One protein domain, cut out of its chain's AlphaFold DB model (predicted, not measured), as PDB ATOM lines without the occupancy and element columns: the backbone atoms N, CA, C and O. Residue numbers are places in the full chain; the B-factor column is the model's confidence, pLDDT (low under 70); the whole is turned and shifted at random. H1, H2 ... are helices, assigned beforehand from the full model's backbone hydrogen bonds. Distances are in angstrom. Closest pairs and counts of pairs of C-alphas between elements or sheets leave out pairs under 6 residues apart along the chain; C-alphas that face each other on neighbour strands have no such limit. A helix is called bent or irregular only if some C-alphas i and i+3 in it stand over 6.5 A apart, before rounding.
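AT A GLANCE: This is residues 7 to 80 of the 82 residues of an uncharacterized protein of Mycolicibacterium holsaticum (UniProt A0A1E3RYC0). A helix, H1, sits away from a small, loop-rich body, joined to it by a long stretch, residues 20 to 36. In that body, H2 and H3 lie at separate edges of the winding residues 47 to 70. Of 74 printed residues, 31 are in three named helices, in the order H1, H2, H3, with no named strand: all helix, under half in named elements. The whole is loose, radius of gyration of the C-alphas 15.0 A, and elongated, 46 by 25 by 21 A.

HOW THE PARTS SIT: H1, residues 7 to 19, H2, residues 37 to 46, and H3, residues 71 to 78, are apart from one another. Residues 7 to 13 and 15 to 21 stand free. Residues 50 to 51 pair with 57 to 58, antiparallel. Every O i to N i+4 pair is within hydrogen-bond range in H1 and H3, and 4 of 6 in H2.

IN THESE COORDINATES: H1 begins at C-alpha 7 (-40.875, 19.961, 15.033) and is 18.4 A long. H2, 15.3 A, is irregular: C-alphas 38 and 41 are 7.0 A apart. H3, 10.6 A, ends at C-alpha 78 (-48.976, 27.754, -11.873).

THE WHOLE: The C-alphas farthest apart, of Arg 20 and Leu 80, are 47.0 A apart. Both links are long, of 17 and 24 residues. The printed part has no cut, and no printed residue is under 70 in pLDDT.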
ATOM      1  N   TRP A   7     -42.266  20.416  14.951       84.75
ATOM      2  CA  TRP A   7     -40.875  19.961  15.033       84.75
ATOM      3  C   TRP A   7     -40.456  19.581  16.450       84.75
ATOM      4  O   TRP A   7     -39.817  18.553  16.640       84.75
ATOM      5  N   THR A   8     -40.838  20.380  17.446       92.88
ATOM      6  CA  THR A   8     -40.531  20.109  18.855       92.88
ATOM      7  C   THR A   8     -41.219  18.831  19.327       92.88
ATOM      8  O   THR A   8     -40.583  18.007  19.975       92.88
ATOM      9  N   ALA A   9     -42.486  18.633  18.953       91.75
ATOM     10  CA  ALA A   9     -43.217  17.410  19.268       91.75
ATOM     11  C   ALA A   9     -42.560  16.178  18.626       91.75
ATOM     12  O   ALA A   9     -42.347  15.175  19.303       91.75
ATOM     13  N   ARG A  10     -42.171  16.274  17.346       90.50
ATOM     14  CA  ARG A  10     -41.496  15.173  16.647       90.50
ATOM     15  C   ARG A  10     -40.127  14.854  17.245       90.50
ATOM     16  O   ARG A  10     -39.774  13.686  17.335       90.50
ATOM     17  N   LEU A  11     -39.362  15.867  17.658       93.69
ATOM     18  CA  LEU A  11     -38.070  15.667  18.321       93.69
ATOM     19  C   LEU A  11     -38.228  14.916  19.646       93.69
ATOM     20  O   LEU A  11     -37.552  13.913  19.835       93.69
ATOM     21  N   ALA A  12     -39.162  15.336  20.504       95.50
ATOM     22  CA  ALA A  12     -39.414  14.669  21.784       95.50
ATOM     23  C   ALA A  12     -39.857  13.202  21.608       95.50
ATOM     24  O   ALA A  12     -39.451  12.312  22.358       95.50
ATOM     25  N   GLU A  13     -40.675  12.933  20.587       94.19
ATOM     26  CA  GLU A  13     -41.080  11.574  20.235       94.19
ATOM     27  C   GLU A  13     -39.879  10.720  19.787       94.19
ATOM     28  O   GLU A  13     -39.685   9.607  20.275       94.19
ATOM     29  N   LEU A  14     -39.035  11.253  18.896       93.94
ATOM     30  CA  LEU A  14     -37.826  10.571  18.423       93.94
ATOM     31  C   LEU A  14     -36.822  10.309  19.553       93.94
ATOM     32  O   LEU A  14     -36.251   9.222  19.609       93.94
ATOM     33  N   GLU A  15     -36.635  11.265  20.466       96.81
ATOM     34  CA  GLU A  15     -35.796  11.103  21.661       96.81
ATOM     35  C   GLU A  15     -36.276   9.927  22.521       96.81
ATOM     36  O   GLU A  15     -35.469   9.089  22.921       96.81
ATOM     37  N   THR A  16     -37.592   9.783  22.701       96.94
ATOM     38  CA  THR A  16     -38.179   8.662  23.453       96.94
ATOM     39  C   THR A  16     -37.858   7.303  22.813       96.94
ATOM     40  O   THR A  16     -37.533   6.348  23.522       96.94
ATOM     41  N   TYR A  17     -37.922   7.182  21.480       96.50
ATOM     42  CA  TYR A  17     -37.554   5.931  20.794       96.50
ATOM     43  C   TYR A  17     -36.061   5.615  20.933       96.50
ATOM     44  O   TYR A  17     -35.695   4.455  21.142       96.50
ATOM     45  N   VAL A  18     -35.203   6.639  20.874       96.75
ATOM     46  CA  VAL A  18     -33.754   6.491  21.082       96.75
ATOM     47  C   VAL A  18     -33.457   5.985  22.492       96.75
ATOM     48  O   VAL A  18     -32.728   5.006  22.635       96.75
ATOM     49  N   GLU A  19     -34.056   6.585  23.525       97.75
ATOM     50  CA  GLU A  19     -33.882   6.169  24.925       97.75
ATOM     51  C   GLU A  19     -34.300   4.714  25.169       97.75
ATOM     52  O   GLU A  19     -33.687   4.000  25.966       97.75
ATOM     53  N   ARG A  20     -35.340   4.255  24.467       97.81
ATOM     54  CA  ARG A  20     -35.874   2.891  24.581       97.81
ATOM     55  C   ARG A  20     -35.160   1.877  23.686       97.81
ATOM     56  O   ARG A  20     -35.484   0.694  23.761       97.81
ATOM     57  N   HIS A  21     -34.199   2.318  22.868       96.75
ATOM     58  CA  HIS A  21     -33.545   1.517  21.829       96.75
ATOM     59  C   HIS A  21     -34.548   0.807  20.902       96.75
ATOM     60  O   HIS A  21     -34.369  -0.356  20.537       96.75
ATOM     61  N   GLU A  22     -35.621   1.505  20.536       97.06
ATOM     62  CA  GLU A  22     -36.699   0.974  19.709       97.06
ATOM     63  C   GLU A  22     -36.516   1.404  18.249       97.06
ATOM     64  O   GLU A  22     -36.344   2.586  17.946       97.06
ATOM     65  N   LEU A  23     -36.551   0.436  17.330       94.38
ATOM     66  CA  LEU A  23     -36.619   0.724  15.901       94.38
ATOM     67  C   LEU A  23     -38.067   1.019  15.529       94.38
ATOM     68  O   LEU A  23     -38.950   0.198  15.767       94.38
ATOM     69  N   VAL A  24     -38.284   2.167  14.898       92.19
ATOM     70  CA  VAL A  24     -39.592   2.578  14.387       92.19
ATOM     71  C   VAL A  24     -39.573   2.664  12.874       92.19
ATOM     72  O   VAL A  24     -38.541   2.957  12.263       92.19
ATOM     73  N   GLU A  25     -40.724   2.409  12.260       90.12
ATOM     74  CA  GLU A  25     -40.876   2.595  10.824       90.12
ATOM     75  C   GLU A  25     -40.868   4.086  10.479       90.12
ATOM     76  O   GLU A  25     -41.425   4.926  11.190       90.12
ATOM     77  N   SER A  26     -40.203   4.430   9.378       84.44
ATOM     78  CA  SER A  26     -40.261   5.787   8.856       84.44
ATOM     79  C   SER A  26     -41.599   6.015   8.162       84.44
ATOM     80  O   SER A  26     -42.095   5.157   7.437       84.44
ATOM     81  N   GLU A  27     -42.172   7.200   8.352       83.62
ATOM     82  CA  GLU A  27     -43.358   7.620   7.615       83.62
ATOM     83  C   GLU A  27     -42.925   8.254   6.287       83.62
ATOM     84  O   GLU A  27     -42.333   9.341   6.282       83.62
ATOM     85  N   PRO A  28     -43.168   7.603   5.136       83.06
ATOM     86  CA  PRO A  28     -42.800   8.180   3.858       83.06
ATOM     87  C   PRO A  28     -43.743   9.328   3.484       83.06
ATOM     88  O   PRO A  28     -44.939   9.316   3.780       83.06
ATOM     89  N   GLY A  29     -43.215  10.294   2.730       85.31
ATOM     90  CA  GLY A  29     -44.036  11.335   2.119       85.31
ATOM     91  C   GLY A  29     -45.117  10.742   1.208       85.31
ATOM     92  O   GLY A  29     -44.868   9.780   0.479       85.31
ATOM     93  N   GLN A  30     -46.310  11.336   1.249       89.00
ATOM     94  CA  GLN A  30     -47.477  10.898   0.466       89.00
ATOM     95  C   GLN A  30     -47.670  11.684  -0.837       89.00
ATOM     96  O   GLN A  30     -48.467  11.279  -1.677       89.00
ATOM     97  N   HIS A  31     -46.940  12.788  -1.018       92.88
ATOM     98  CA  HIS A  31     -47.088  13.683  -2.164       92.88
ATOM     99  C   HIS A  31     -45.768  13.900  -2.899       92.88
ATOM    100  O   HIS A  31     -44.692  13.918  -2.296       92.88
ATOM    101  N   CYS A  32     -45.863  14.147  -4.202       94.06
ATOM    102  CA  CYS A  32     -44.758  14.651  -5.002       94.06
ATOM    103  C   CYS A  32     -44.635  16.160  -4.861       94.06
ATOM    104  O   CYS A  32     -45.611  16.903  -4.975       94.06
ATOM    105  N   HIS A  33     -43.407  16.618  -4.668       94.31
ATOM    106  CA  HIS A  33     -43.103  18.028  -4.505       94.31
ATOM    107  C   HIS A  33     -42.306  18.553  -5.693       94.31
ATOM    108  O   HIS A  33     -41.404  17.894  -6.209       94.31
ATOM    109  N   TYR A  34     -42.615  19.780  -6.100       95.19
ATOM    110  CA  TYR A  34     -41.833  20.485  -7.105       95.19
ATOM    111  C   TYR A  34     -40.662  21.201  -6.458       95.19
ATOM    112  O   TYR A  34     -40.803  21.852  -5.424       95.19
ATOM    113  N   THR A  35     -39.505  21.105  -7.097       94.62
ATOM    114  CA  THR A  35     -38.305  21.853  -6.740       94.62
ATOM    115  C   THR A  35     -37.585  22.289  -8.012       94.62
ATOM    116  O   THR A  35     -37.931  21.885  -9.125       94.62
ATOM    117  N   HIS A  36     -36.582  23.144  -7.865       93.19
ATOM    118  CA  HIS A  36     -35.820  23.633  -8.996       93.19
ATOM    119  C   HIS A  36     -34.976  22.506  -9.611       93.19
ATOM    120  O   HIS A  36     -34.193  21.847  -8.924       93.19
ATOM    121  N   ARG A  37     -35.074  22.325 -10.936       91.12
ATOM    122  CA  ARG A  37     -34.433  21.221 -11.678       91.12
ATOM    123  C   ARG A  37     -32.936  21.059 -11.384       91.12
ATOM    124  O   ARG A  37     -32.454  19.933 -11.338       91.12
ATOM    125  N   LYS A  38     -32.202  22.162 -11.172       91.88
ATOM    126  CA  LYS A  38     -30.754  22.118 -10.876       91.88
ATOM    127  C   LYS A  38     -30.409  21.372  -9.579       91.88
ATOM    128  O   LYS A  38     -29.276  20.932  -9.456       91.88
ATOM    129  N   HIS A  39     -31.347  21.234  -8.642       87.25
ATOM    130  CA  HIS A  39     -31.096  20.585  -7.352       87.25
ATOM    131  C   HIS A  39     -31.475  19.100  -7.335       87.25
ATOM    132  O   HIS A  39     -30.993  18.376  -6.481       87.25
ATOM    133  N   ILE A  40     -32.288  18.618  -8.280       89.94
ATOM    134  CA  ILE A  40     -32.839  17.254  -8.219       89.94
ATOM    135  C   ILE A  40     -31.759  16.194  -8.447       89.94
ATOM    136  O   ILE A  40     -31.568  15.327  -7.606       89.94
ATOM    137  N   ALA A  41     -31.039  16.265  -9.571       90.38
ATOM    138  CA  ALA A  41     -30.170  15.167 -10.001       90.38
ATOM    139  C   ALA A  41     -29.036  14.864  -9.005       90.38
ATOM    140  O   ALA A  41     -28.822  13.706  -8.663       90.38
ATOM    141  N   GLY A  42     -28.338  15.899  -8.524       91.00
ATOM    142  CA  GLY A  42     -27.265  15.737  -7.535       91.00
ATOM    143  C   GLY A  42     -27.794  15.195  -6.208       91.00
ATOM    144  O   GLY A  42     -27.288  14.197  -5.706       91.00
ATOM    145  N   SER A  43     -28.883  15.774  -5.696       93.25
ATOM    146  CA  SER A  43     -29.461  15.359  -4.419       93.25
ATOM    147  C   SER A  43     -30.063  13.958  -4.428       93.25
ATOM    148  O   SER A  43     -30.010  13.277  -3.409       93.25
ATOM    149  N   THR A  44     -30.576  13.484  -5.568       91.00
ATOM    150  CA  THR A  44     -30.999  12.083  -5.730       91.00
ATOM    151  C   THR A  44     -29.831  11.113  -5.585       91.00
ATOM    152  O   THR A  44     -30.006  10.040  -5.015       91.00
ATOM    153  N   ILE A  45     -28.642  11.478  -6.067       90.88
ATOM    154  CA  ILE A  45     -27.446  10.629  -5.980       90.88
ATOM    155  C   ILE A  45     -26.844  10.686  -4.573       90.88
ATOM    156  O   ILE A  45     -26.475   9.660  -4.011       90.88
ATOM    157  N   GLU A  46     -26.747  11.884  -4.001       93.69
ATOM    158  CA  GLU A  46     -26.127  12.116  -2.691       93.69
ATOM    159  C   GLU A  46     -27.030  11.731  -1.511       93.69
ATOM    160  O   GLU A  46     -26.554  11.621  -0.385       93.69
ATOM    161  N   GLY A  47     -28.337  11.575  -1.740       92.50
ATOM    162  CA  GLY A  47     -29.321  11.421  -0.670       92.50
ATOM    163  C   GLY A  47     -29.506  12.696   0.161       92.50
ATOM    164  O   GLY A  47     -29.908  12.623   1.322       92.50
ATOM    165  N   SER A  48     -29.202  13.868  -0.405       94.19
ATOM    166  CA  SER A  48     -29.344  15.155   0.279       94.19
ATOM    167  C   SER A  48     -30.770  15.706   0.161       94.19
ATOM    168  O   SER A  48     -31.477  15.487  -0.825       94.19
ATOM    169  N   ALA A  49     -31.229  16.416   1.194       93.88
ATOM    170  CA  ALA A  49     -32.559  17.018   1.191       93.88
ATOM    171  C   ALA A  49     -32.610  18.263   0.288       93.88
ATOM    172  O   ALA A  49     -31.718  19.110   0.322       93.88
ATOM    173  N   VAL A  50     -33.706  18.417  -0.456       95.12
ATOM    174  CA  VAL A  50     -34.000  19.591  -1.288       95.12
ATOM    175  C   VAL A  50     -35.241  20.311  -0.785       95.12
ATOM    176  O   VAL A  50     -36.177  19.696  -0.274       95.12
ATOM    177  N   ARG A  51     -35.267  21.636  -0.954       94.44
ATOM    178  CA  ARG A  51     -36.431  22.456  -0.608       94.44
ATOM    179  C   ARG A  51     -37.461  22.434  -1.739       94.44
ATOM    180  O   ARG A  51     -37.127  22.718  -2.889       94.44
ATOM    181  N   ALA A  52     -38.711  22.143  -1.408       95.56
ATOM    182  CA  ALA A  52     -39.854  22.214  -2.309       95.56
ATOM    183  C   ALA A  52     -40.394  23.646  -2.470       95.56
ATOM    184  O   ALA A  52     -40.194  24.497  -1.603       95.56
ATOM    185  N   LEU A  53     -41.180  23.886  -3.526       95.88
ATOM    186  CA  LEU A  53     -41.917  25.140  -3.733       95.88
ATOM    187  C   LEU A  53     -42.913  25.451  -2.602       95.88
ATOM    188  O   LEU A  53     -43.163  26.618  -2.325       95.88
ATOM    189  N   CYS A  54     -43.465  24.435  -1.930       94.94
ATOM    190  CA  CYS A  54     -44.326  24.619  -0.751       94.94
ATOM    191  C   CYS A  54     -43.533  24.830   0.555       94.94
ATOM    192  O   CYS A  54     -44.112  24.987   1.624       94.94
ATOM    193  N   GLY A  55     -42.197  24.809   0.496       92.50
ATOM    194  CA  GLY A  55     -41.314  25.032   1.641       92.50
ATOM    195  C   GLY A  55     -40.900  23.779   2.415       92.50
ATOM    196  O   GLY A  55     -39.946  23.865   3.186       92.50
ATOM    197  N   VAL A  56     -41.538  22.626   2.189       91.50
ATOM    198  CA  VAL A  56     -41.124  21.339   2.781       91.50
ATOM    199  C   VAL A  56     -39.751  20.924   2.249       91.50
ATOM    200  O   VAL A  56     -39.460  21.093   1.067       91.50
ATOM    201  N   TYR A  57     -38.910  20.363   3.115       91.69
ATOM    202  CA  TYR A  57     -37.675  19.697   2.706       91.69
ATOM    203  C   TYR A  57     -37.934  18.201   2.544       91.69
ATOM    204  O   TYR A  57     -38.536  17.584   3.419       91.69
ATOM    205  N   PHE A  58     -37.483  17.622   1.434       91.19
ATOM    206  CA  PHE A  58     -37.636  16.194   1.159       91.19
ATOM    207  C   PHE A  58     -36.379  15.627   0.506       91.19
ATOM    208  O   PHE A  58     -35.643  16.352  -0.164       91.19
ATOM    209  N   VAL A  59     -36.134  14.330   0.692       92.12
ATOM    210  CA  VAL A  59     -35.068  13.616  -0.020       92.12
ATOM    211  C   VAL A  59     -35.691  12.898  -1.222       92.12
ATOM    212  O   VAL A  59     -36.658  12.147  -1.046       92.12
ATOM    213  N   PRO A  60     -35.206  13.132  -2.452       91.06
ATOM    214  CA  PRO A  60     -35.758  12.505  -3.648       91.06
ATOM    215  C   PRO A  60     -35.311  11.036  -3.745       91.06
ATOM    216  O   PRO A  60     -34.324  10.723  -4.404       91.06
ATOM    217  N   CYS A  61     -36.048  10.143  -3.076       85.56
ATOM    218  CA  CYS A  61     -35.725   8.711  -2.968       85.56
ATOM    219  C   CYS A  61     -36.718   7.764  -3.663       85.56
ATOM    220  O   CYS A  61     -36.443   6.571  -3.760       85.56
ATOM    221  N   ARG A  62     -37.892   8.248  -4.089       83.75
ATOM    222  CA  ARG A  62     -38.974   7.424  -4.660       83.75
ATOM    223  C   ARG A  62     -39.336   7.900  -6.062       83.75
ATOM    224  O   ARG A  62     -39.197   9.086  -6.363       83.75
ATOM    225  N   ASP A  63     -39.822   6.979  -6.893       83.94
ATOM    226  CA  ASP A  63     -40.444   7.338  -8.166       83.94
ATOM    227  C   ASP A  63     -41.725   8.147  -7.899       83.94
ATOM    228  O   ASP A  63     -42.506   7.834  -7.004       83.94
ATOM    229  N   HIS A  64     -41.884   9.229  -8.650       80.62
ATOM    230  CA  HIS A  64     -42.921  10.240  -8.486       80.62
ATOM    231  C   HIS A  64     -44.126  10.002  -9.407       80.62
ATOM    232  O   HIS A  64     -45.124  10.707  -9.295       80.62
ATOM    233  N   THR A  65     -44.035   9.043 -10.329       84.06
ATOM    234  CA  THR A  65     -45.046   8.802 -11.370       84.06
ATOM    235  C   THR A  65     -46.401   8.330 -10.828       84.06
ATOM    236  O   THR A  65     -47.426   8.715 -11.385       84.06
ATOM    237  N   ASP A  66     -46.424   7.593  -9.713       84.81
ATOM    238  CA  ASP A  66     -47.646   7.011  -9.127       84.81
ATOM    239  C   ASP A  66     -48.202   7.785  -7.914       84.81
ATOM    240  O   ASP A  66     -49.080   7.302  -7.196       84.81
ATOM    241  N   MET A  67     -47.685   8.983  -7.637       89.75
ATOM    242  CA  MET A  67     -48.011   9.737  -6.425       89.75
ATOM    243  C   MET A  67     -48.732  11.056  -6.740       89.75
ATOM    244  O   MET A  67     -48.416  11.726  -7.727       89.75
ATOM    245  N   PRO A  68     -49.690  11.483  -5.896       95.06
ATOM    246  CA  PRO A  68     -50.375  12.752  -6.094       95.06
ATOM    247  C   PRO A  68     -49.403  13.926  -5.935       95.06
ATOM    248  O   PRO A  68     -48.583  13.969  -5.015       95.06
ATOM    249  N   VAL A  69     -49.513  14.920  -6.813       95.56
ATOM    250  CA  VAL A  69     -48.753  16.169  -6.683       95.56
ATOM    251  C   VAL A  69     -49.259  16.949  -5.469       95.56
ATOM    252  O   VAL A  69     -50.462  17.060  -5.243       95.56
ATOM    253  N   CYS A  70     -48.340  17.521  -4.691       96.06
ATOM    254  CA  CYS A  70     -48.660  18.421  -3.591       96.06
ATOM    255  C   CYS A  70     -49.472  19.626  -4.116       96.06
ATOM    256  O   CYS A  70     -48.952  20.377  -4.949       96.06
ATOM    257  N   PRO A  71     -50.704  19.862  -3.618       97.00
ATOM    258  CA  PRO A  71     -51.568  20.933  -4.120       97.00
ATOM    259  C   PRO A  71     -50.933  22.326  -4.033       97.00
ATOM    260  O   PRO A  71     -51.022  23.100  -4.983       97.00
ATOM    261  N   GLU A  72     -50.218  22.621  -2.941       97.06
ATOM    262  CA  GLU A  72     -49.491  23.888  -2.762       97.06
ATOM    263  C   GLU A  72     -48.358  24.043  -3.793       97.06
ATOM    264  O   GLU A  72     -48.188  25.107  -4.384       97.06
ATOM    265  N   CYS A  73     -47.595  22.974  -4.067       96.81
ATOM    266  CA  CYS A  73     -46.570  23.002  -5.117       96.81
ATOM    267  C   CYS A  73     -47.181  23.253  -6.496       96.81
ATOM    268  O   CYS A  73     -46.618  24.028  -7.268       96.81
ATOM    269  N   GLN A  74     -48.308  22.604  -6.802       97.19
ATOM    270  CA  GLN A  74     -49.008  22.787  -8.069       97.19
ATOM    271  C   GLN A  74     -49.509  24.225  -8.226       97.19
ATOM    272  O   GLN A  74     -49.326  24.816  -9.290       97.19
ATOM    273  N   GLN A  75     -50.099  24.792  -7.171       97.44
ATOM    274  CA  GLN A  75     -50.561  26.177  -7.145       97.44
ATOM    275  C   GLN A  75     -49.400  27.151  -7.370       97.44
ATOM    276  O   GLN A  75     -49.415  27.897  -8.343       97.44
ATOM    277  N   HIS A  76     -48.350  27.076  -6.545       96.94
ATOM    278  CA  HIS A  76     -47.197  27.974  -6.658       96.94
ATOM    279  C   HIS A  76     -46.513  27.880  -8.022       96.94
ATOM    280  O   HIS A  76     -46.046  28.888  -8.538       96.94
ATOM    281  N   TYR A  77     -46.444  26.683  -8.610       96.56
ATOM    282  CA  TYR A  77     -45.890  26.502  -9.949       96.56
ATOM    283  C   TYR A  77     -46.734  27.183 -11.030       96.56
ATOM    284  O   TYR A  77     -46.175  27.807 -11.929       96.56
ATOM    285  N   ASN A  78     -48.064  27.100 -10.933       96.62
ATOM    286  CA  ASN A  78     -48.976  27.754 -11.873       96.62
ATOM    287  C   ASN A  78     -48.921  29.288 -11.779       96.62
ATOM    288  O   ASN A  78     -49.145  29.957 -12.788       96.62
ATOM    289  N   ASP A  79     -48.598  29.820 -10.599       96.69
ATOM    290  CA  ASP A  79     -48.473  31.259 -10.335       96.69
ATOM    291  C   ASP A  79     -47.110  31.842 -10.765       96.69
ATOM    292  O   ASP A  79     -46.905  33.058 -10.701       96.69
ATOM    293  N   LEU A  80     -46.156  31.006 -11.207       94.19
ATOM    294  CA  LEU A  80     -44.858  31.488 -11.681       94.19
ATOM    295  C   LEU A  80     -45.006  32.318 -12.971       94.19
ATOM    296  O   LEU A  80     -45.765  31.945 -13.873       94.19
TER     297      LEU A  80